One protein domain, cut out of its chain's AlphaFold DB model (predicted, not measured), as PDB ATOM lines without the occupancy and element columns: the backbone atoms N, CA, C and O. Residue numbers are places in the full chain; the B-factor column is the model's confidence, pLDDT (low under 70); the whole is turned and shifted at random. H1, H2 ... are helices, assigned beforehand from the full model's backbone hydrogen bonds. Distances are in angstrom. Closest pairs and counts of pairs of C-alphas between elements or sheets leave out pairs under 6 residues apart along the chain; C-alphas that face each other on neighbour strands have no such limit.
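What this domain is: This is residues 254 to 285 and 298 to 324 of the 433 residues of the protein "Type VI secretion system FHA domain protein" of Serratia odorifera DSM 4582 (UniProt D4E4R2). One long helix, H1, makes the long axis, and two shorter helices, H2 and H3, which touch each other, both pack on one side of its middle part, H2 on residues 269 to 277 and H3 on residues 266 to 273. The first part of H1, residues 255 to 264, sticks out, and the last residues 316 to 324 fold back as a loop beyond H3. The 59 printed residues hold three named helices, H1, H2 and H3, and no named strand, an all-helix class. The whole is loose, with a radius of gyration of the C-alphas of 13.4 A, and spans 49 by 25 by 14 A.

How they stand to each other: H1, residues 255 to 284, touches H3, residues 307 to 315, with its residues 266 to 273 alone; the closest C-alphas, of Gln 270 and Gly 307, are 3.8 A apart. They run opposite ways at a steep tilt of 64 degrees. H1 touches H2, residues 300 to 303, with residues 269 to 277 alone, closest at the C-alphas of Val 273 and Phe 301, 5.4 A. H2 touches H3, closest at the C-alphas of Pro 300 and Val 310, 5.6 A. Every O i to N i+4 pair is within hydrogen-bond range in H3, against 22 of 26 in H1; H2 is too short for such a pair.

Where its parts are: H1 runs 44.6 A from C-alpha 255 at (286.500, 348.844, 214.198) to C-alpha 284. H3 runs 12.1 A and ends at C-alpha 315 at (289.015, 339.401, 197.395).

The domain as a whole: Residues 286 to 297 are not printed, and C-alphas 285 and 298 are 22.8 A apart across this cut. The link from H2 to H3 is tight. Residues 280 to 285 have pLDDT under 70.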
ATOM      1  N   ASP A 254     285.149 345.468 217.528       87.94
ATOM      2  CA  ASP A 254     285.150 346.885 217.201       87.94
ATOM      3  C   ASP A 254     285.924 347.162 215.899       87.94
ATOM      4  O   ASP A 254     286.608 346.306 215.326       87.94
ATOM      5  N   GLU A 255     285.835 348.400 215.421       87.25
ATOM      6  CA  GLU A 255     286.500 348.844 214.198       87.25
ATOM      7  C   GLU A 255     288.031 348.612 214.220       87.25
ATOM      8  O   GLU A 255     288.645 348.331 213.185       87.25
ATOM      9  N   GLN A 256     288.678 348.706 215.391       89.00
ATOM     10  CA  GLN A 256     290.120 348.467 215.532       89.00
ATOM     11  C   GLN A 256     290.456 346.981 215.423       89.00
ATOM     12  O   GLN A 256     291.428 346.625 214.754       89.00
ATOM     13  N   GLN A 257     289.652 346.114 216.031       89.06
ATOM     14  CA  GLN A 257     289.814 344.666 215.970       89.06
ATOM     15  C   GLN A 257     289.571 344.150 214.549       89.06
ATOM     16  O   GLN A 257     290.363 343.353 214.047       89.06
ATOM     17  N   VAL A 258     288.560 344.668 213.839       89.88
ATOM     18  CA  VAL A 258     288.347 344.343 212.414       89.88
ATOM     19  C   VAL A 258     289.553 344.773 211.570       89.88
ATOM     20  O   VAL A 258     290.066 343.991 210.762       89.88
ATOM     21  N   ARG A 259     290.087 345.985 211.791       91.31
ATOM     22  CA  ARG A 259     291.335 346.431 211.143       91.31
ATOM     23  C   ARG A 259     292.517 345.520 211.466       91.31
ATOM     24  O   ARG A 259     293.340 345.251 210.588       91.31
ATOM     25  N   GLN A 260     292.625 345.059 212.709       91.75
ATOM     26  CA  GLN A 260     293.695 344.171 213.147       91.75
ATOM     27  C   GLN A 260     293.636 342.832 212.409       91.75
ATOM     28  O   GLN A 260     294.669 342.396 211.903       91.75
ATOM     29  N   VAL A 261     292.452 342.230 212.265       92.06
ATOM     30  CA  VAL A 261     292.253 341.002 211.474       92.06
ATOM     31  C   VAL A 261     292.732 341.201 210.034       92.06
ATOM     32  O   VAL A 261     293.540 340.414 209.537       92.06
ATOM     33  N   GLY A 262     292.333 342.300 209.384       93.06
ATOM     34  CA  GLY A 262     292.798 342.623 208.031       93.06
ATOM     35  C   GLY A 262     294.321 342.796 207.937       93.06
ATOM     36  O   GLY A 262     294.952 342.335 206.982       93.06
ATOM     37  N   ARG A 263     294.949 343.406 208.951       93.81
ATOM     38  CA  ARG A 263     296.410 343.564 209.009       93.81
ATOM     39  C   ARG A 263     297.133 342.235 209.212       93.81
ATOM     40  O   ARG A 263     298.162 342.020 208.573       93.81
ATOM     41  N   LEU A 264     296.603 341.352 210.058       94.88
ATOM     42  CA  LEU A 264     297.134 340.001 210.247       94.88
ATOM     43  C   LEU A 264     297.075 339.217 208.935       94.88
ATOM     44  O   LEU A 264     298.093 338.677 208.511       94.88
ATOM     45  N   LEU A 265     295.937 339.245 208.237       94.62
ATOM     46  CA  LEU A 265     295.788 338.603 206.931       94.62
ATOM     47  C   LEU A 265     296.801 339.140 205.904       94.62
ATOM     48  O   LEU A 265     297.424 338.369 205.174       94.62
ATOM     49  N   SER A 266     297.033 340.457 205.887       94.25
ATOM     50  CA  SER A 266     298.058 341.072 205.036       94.25
ATOM     51  C   SER A 266     299.480 340.619 205.373       94.25
ATOM     52  O   SER A 266     300.273 340.423 204.450       94.25
ATOM     53  N   LEU A 267     299.812 340.463 206.657       95.50
ATOM     54  CA  LEU A 267     301.120 339.980 207.109       95.50
ATOM     55  C   LEU A 267     301.328 338.510 206.748       95.50
ATOM     56  O   LEU A 267     302.366 338.165 206.188       95.50
ATOM     57  N   PHE A 268     300.331 337.657 206.997       95.25
ATOM     58  CA  PHE A 268     300.386 336.247 206.613       95.25
ATOM     59  C   PHE A 268     300.540 336.086 205.106       95.25
ATOM     60  O   PHE A 268     301.383 335.311 204.652       95.25
ATOM     61  N   SER A 269     299.789 336.860 204.319       95.31
ATOM     62  CA  SER A 269     299.884 336.793 202.866       95.31
ATOM     63  C   SER A 269     301.276 337.202 202.368       95.31
ATOM     64  O   SER A 269     301.899 336.484 201.584       95.31
ATOM     65  N   GLN A 270     301.813 338.316 202.875       94.69
ATOM     66  CA  GLN A 270     303.145 338.792 202.508       94.69
ATOM     67  C   GLN A 270     304.253 337.825 202.953       94.69
ATOM     68  O   GLN A 270     305.152 337.522 202.168       94.69
ATOM     69  N   GLY A 271     304.175 337.312 204.183       92.81
ATOM     70  CA  GLY A 271     305.117 336.327 204.711       92.81
ATOM     71  C   GLY A 271     305.119 335.031 203.901       92.81
ATOM     72  O   GLY A 271     306.188 334.506 203.596       92.81
ATOM     73  N   THR A 272     303.945 334.566 203.467       93.94
ATOM     74  CA  THR A 272     303.809 333.360 202.634       93.94
ATOM     75  C   THR A 272     304.490 333.537 201.276       93.94
ATOM     76  O   THR A 272     305.284 332.687 200.879       93.94
ATOM     77  N   VAL A 273     304.267 334.668 200.592       92.62
ATOM     78  CA  VAL A 273     304.963 334.980 199.327       92.62
ATOM     79  C   VAL A 273     306.479 335.037 199.537       92.62
ATOM     80  O   VAL A 273     307.238 334.466 198.754       92.62
ATOM     81  N   ALA A 274     306.940 335.684 200.612       90.31
ATOM     82  CA  ALA A 274     308.365 335.793 200.906       90.31
ATOM     83  C   ALA A 274     309.019 334.415 201.133       90.31
ATOM     84  O   ALA A 274     310.074 334.145 200.557       90.31
ATOM     85  N   LEU A 275     308.376 333.526 201.897       90.31
ATOM     86  CA  LEU A 275     308.856 332.162 202.151       90.31
ATOM     87  C   LEU A 275     308.862 331.293 200.885       90.31
ATOM     88  O   LEU A 275     309.821 330.570 200.624       90.31
ATOM     89  N   LEU A 276     307.825 331.380 200.052       88.56
ATOM     90  CA  LEU A 276     307.793 330.646 198.782       88.56
ATOM     91  C   LEU A 276     308.850 331.155 197.792       88.56
ATOM     92  O   LEU A 276     309.432 330.371 197.036       88.56
ATOM     93  N   SER A 277     309.150 332.456 197.819       82.50
ATOM     94  CA  SER A 277     310.189 333.035 196.968       82.50
ATOM     95  C   SER A 277     311.596 332.542 197.333       82.50
ATOM     96  O   SER A 277     312.393 332.274 196.429       82.50
ATOM     97  N   SER A 278     311.894 332.340 198.625       78.12
ATOM     98  CA  SER A 278     313.208 331.849 199.069       78.12
ATOM     99  C   SER A 278     313.434 330.380 198.718       78.12
ATOM    100  O   SER A 278     314.547 330.003 198.353       78.12
ATOM    101  N   ARG A 279     312.372 329.566 198.691       74.69
ATOM    102  CA  ARG A 279     312.419 328.163 198.246       74.69
ATOM    103  C   ARG A 279     312.901 327.998 196.799       74.69
ATOM    104  O   ARG A 279     313.552 327.011 196.457       74.69
ATOM    105  N   SER A 280     312.598 328.962 195.929       56.94
ATOM    106  CA  SER A 280     312.910 328.873 194.496       56.94
ATOM    107  C   SER A 280     314.407 328.977 194.173       56.94
ATOM    108  O   SER A 280     314.797 328.697 193.041       56.94
ATOM    109  N   ILE A 281     315.245 329.363 195.141       50.94
ATOM    110  CA  ILE A 281     316.699 329.477 194.967       50.94
ATOM    111  C   ILE A 281     317.335 328.085 194.831       50.94
ATOM    112  O   ILE A 281     318.129 327.873 193.921       50.94
ATOM    113  N   LEU A 282     316.903 327.109 195.636       52.72
ATOM    114  CA  LEU A 282     317.415 325.732 195.573       52.72
ATOM    115  C   LEU A 282     316.935 324.984 194.318       52.72
ATOM    116  O   LEU A 282     317.696 324.252 193.696       52.72
ATOM    117  N   LYS A 283     315.692 325.225 193.875       51.62
ATOM    118  CA  LYS A 283     315.125 324.574 192.677       51.62
ATOM    119  C   LYS A 283     315.792 325.048 191.372       51.62
ATOM    120  O   LYS A 283     315.845 324.289 190.409       51.62
ATOM    121  N   ARG A 284     316.317 326.282 191.333       49.22
ATOM    122  CA  ARG A 284     316.966 326.867 190.142       49.22
ATOM    123  C   ARG A 284     318.422 326.440 189.938       49.22
ATOM    124  O   ARG A 284     318.893 326.549 188.815       49.22
ATOM    125  N   GLY A 285     319.101 325.924 190.965       45.44
ATOM    126  CA  GLY A 285     320.449 325.356 190.820       45.44
ATOM    127  C   GLY A 285     320.479 323.978 190.148       45.44
ATOM    128  O   GLY A 285     321.531 323.549 189.700       45.44
ATOM    129  N   ASN A 298     297.083 327.628 188.673       86.62
ATOM    130  CA  ASN A 298     297.964 328.765 188.930       86.62
ATOM    131  C   ASN A 298     297.770 329.278 190.363       86.62
ATOM    132  O   ASN A 298     296.762 329.925 190.664       86.62
ATOM    133  N   ASN A 299     298.725 329.003 191.260       91.81
ATOM    134  CA  ASN A 299     298.655 329.495 192.638       91.81
ATOM    135  C   ASN A 299     299.062 330.976 192.693       91.81
ATOM    136  O   ASN A 299     300.215 331.290 192.371       91.81
ATOM    137  N   PRO A 300     298.192 331.900 193.153       92.69
ATOM    138  CA  PRO A 300     298.549 333.310 193.263       92.69
ATOM    139  C   PRO A 300     299.775 333.550 194.161       92.69
ATOM    140  O   PRO A 300     300.575 334.427 193.845       92.69
ATOM    141  N   PHE A 301     299.992 332.758 195.217       93.50
ATOM    142  CA  PHE A 301     301.159 332.892 196.101       93.50
ATOM    143  C   PHE A 301     302.490 332.508 195.448       93.50
ATOM    144  O   PHE A 301     303.534 333.011 195.860       93.50
ATOM    145  N   LYS A 302     302.463 331.615 194.450       90.44
ATOM    146  CA  LYS A 302     303.658 331.181 193.707       90.44
ATOM    147  C   LYS A 302     304.014 332.156 192.576       90.44
ATOM    148  O   LYS A 302     305.176 332.231 192.189       90.44
ATOM    149  N   LEU A 303     303.022 332.877 192.042       89.50
ATOM    150  CA  LEU A 303     303.150 333.660 190.806       89.50
ATOM    151  C   LEU A 303     303.198 335.176 191.023       89.50
ATOM    152  O   LEU A 303     303.859 335.884 190.265       89.50
ATOM    153  N   LEU A 304     302.480 335.695 192.020       91.19
ATOM    154  CA  LEU A 304     302.364 337.135 192.230       91.19
ATOM    155  C   LEU A 304     303.511 337.677 193.097       91.19
ATOM    156  O   LEU A 304     303.979 337.007 194.016       91.19
ATOM    157  N   PRO A 305     303.949 338.925 192.857       86.62
ATOM    158  CA  PRO A 305     305.169 339.461 193.463       86.62
ATOM    159  C   PRO A 305     305.015 339.901 194.929       86.62
ATOM    160  O   PRO A 305     306.009 340.228 195.577       86.62
ATOM    161  N   SER A 306     303.788 339.992 195.455       92.31
ATOM    162  CA  SER A 306     303.534 340.472 196.821       92.31
ATOM    163  C   SER A 306     302.251 339.903 197.423       92.31
ATOM    164  O   SER A 306     301.300 339.591 196.700       92.31
ATOM    165  N   GLY A 307     302.174 339.862 198.755       92.69
ATOM    166  CA  GLY A 307     300.956 339.462 199.460       92.69
ATOM    167  C   GLY A 307     299.777 340.390 199.162       92.69
ATOM    168  O   GLY A 307     298.653 339.937 198.981       92.69
ATOM    169  N   LYS A 308     300.027 341.695 198.980       91.94
ATOM    170  CA  LYS A 308     298.980 342.652 198.579       91.94
ATOM    171  C   LYS A 308     298.324 342.249 197.255       91.94
ATOM    172  O   LYS A 308     297.101 342.228 197.168       91.94
ATOM    173  N   THR A 309     299.120 341.915 196.237       92.38
ATOM    174  CA  THR A 309     298.596 341.472 194.932       92.38
ATOM    175  C   THR A 309     297.867 340.134 195.028       92.38
ATOM    176  O   THR A 309     296.868 339.952 194.342       92.38
ATOM    177  N   VAL A 310     298.303 339.234 195.918       94.62
ATOM    178  CA  VAL A 310     297.577 337.987 196.208       94.62
ATOM    179  C   VAL A 310     296.209 338.278 196.818       94.62
ATOM    180  O   VAL A 310     295.206 337.783 196.318       94.62
ATOM    181  N   LEU A 311     296.135 339.130 197.843       94.44
ATOM    182  CA  LEU A 311     294.860 339.497 198.466       94.44
ATOM    183  C   LEU A 311     293.928 340.234 197.498       94.44
ATOM    184  O   LEU A 311     292.726 339.987 197.510       94.44
ATOM    185  N   MET A 312     294.470 341.090 196.625       92.94
ATOM    186  CA  MET A 312     293.692 341.716 195.550       92.94
ATOM    187  C   MET A 312     293.107 340.678 194.588       92.94
ATOM    188  O   MET A 312     291.961 340.825 194.178       92.94
ATOM    189  N   GLN A 313     293.861 339.627 194.254       92.12
ATOM    190  CA  GLN A 313     293.364 338.530 193.423       92.12
ATOM    191  C   GLN A 313     292.305 337.686 194.152       92.12
ATOM    192  O   GLN A 313     291.377 337.212 193.509       92.12
ATOM    193  N   MET A 314     292.419 337.500 195.471       91.62
ATOM    194  CA  MET A 314     291.487 336.678 196.258       91.62
ATOM    195  C   MET A 314     290.152 337.368 196.557       91.62
ATOM    196  O   MET A 314     289.108 336.731 196.473       91.62
ATOM    197  N   PHE A 315     290.190 338.652 196.927       90.50
ATOM    198  CA  PHE A 315     289.015 339.401 197.395       90.50
ATOM    199  C   PHE A 315     288.529 340.472 196.409       90.50
ATOM    200  O   PHE A 315     287.464 341.051 196.609       90.50
ATOM    201  N   GLY A 316     289.311 340.774 195.371       86.44
ATOM    202  CA  GLY A 316     288.948 341.715 194.314       86.44
ATOM    203  C   GLY A 316     288.414 341.011 193.066       86.44
ATOM    204  O   GLY A 316     287.747 339.979 193.132       86.44
ATOM    205  N   SER A 317     288.715 341.580 191.900       78.88
ATOM    206  CA  SER A 317     288.336 341.001 190.611       78.88
ATOM    207  C   SER A 317     289.226 339.805 190.279       78.88
ATOM    208  O   SER A 317     290.346 339.974 189.800       78.88
ATOM    209  N   GLN A 318     288.719 338.600 190.529       76.81
ATOM    210  CA  GLN A 318     289.415 337.351 190.227       76.81
ATOM    211  C   GLN A 318     289.701 337.245 188.723       76.81
ATOM    212  O   GLN A 318     288.784 337.138 187.906       76.81
ATOM    213  N   MET A 319     290.979 337.255 188.342       78.25
ATOM    214  CA  MET A 319     291.384 336.884 186.986       78.25
ATOM    215  C   MET A 319     291.122 335.383 186.746       78.25
ATOM    216  O   MET A 319     291.504 334.577 187.602       78.25
ATOM    217  N   PRO A 320     290.513 334.989 185.609       82.25
ATOM    218  CA  PRO A 320     290.332 333.583 185.253       82.25
ATOM    219  C   PRO A 320     291.659 332.814 185.240       82.25
ATOM    220  O   PRO A 320     292.686 333.346 184.824       82.25
ATOM    221  N   GLY A 321     291.625 331.550 185.665       86.19
ATOM    222  CA  GLY A 321     292.775 330.642 185.619       86.19
ATOM    223  C   GLY A 321     293.616 330.565 186.896       86.19
ATOM    224  O   GLY A 321     294.478 329.693 186.967       86.19
ATOM    225  N   PHE A 322     293.369 331.413 187.902       89.69
ATOM    226  CA  PHE A 322     293.922 331.238 189.251       89.69
ATOM    227  C   PHE A 322     293.062 330.288 190.086       89.69
ATOM    228  O   PHE A 322     291.839 330.250 189.944       89.69
ATOM    229  N   MET A 323     293.705 329.547 190.984       90.44
ATOM    230  CA  MET A 323     293.001 328.675 191.925       90.44
ATOM    231  C   MET A 323     292.190 329.468 192.978       90.44
ATOM    232  O   MET A 323     292.578 330.592 193.321       90.44
ATOM    233  N   PRO A 324     291.100 328.887 193.525       91.50
ATOM    234  CA  PRO A 324     290.296 329.505 194.583       91.50
ATOM    235  C   PRO A 324     291.112 329.853 195.844       91.50
ATOM    236  O   PRO A 324     292.070 329.138 196.150       91.50
TER     237      PRO A 324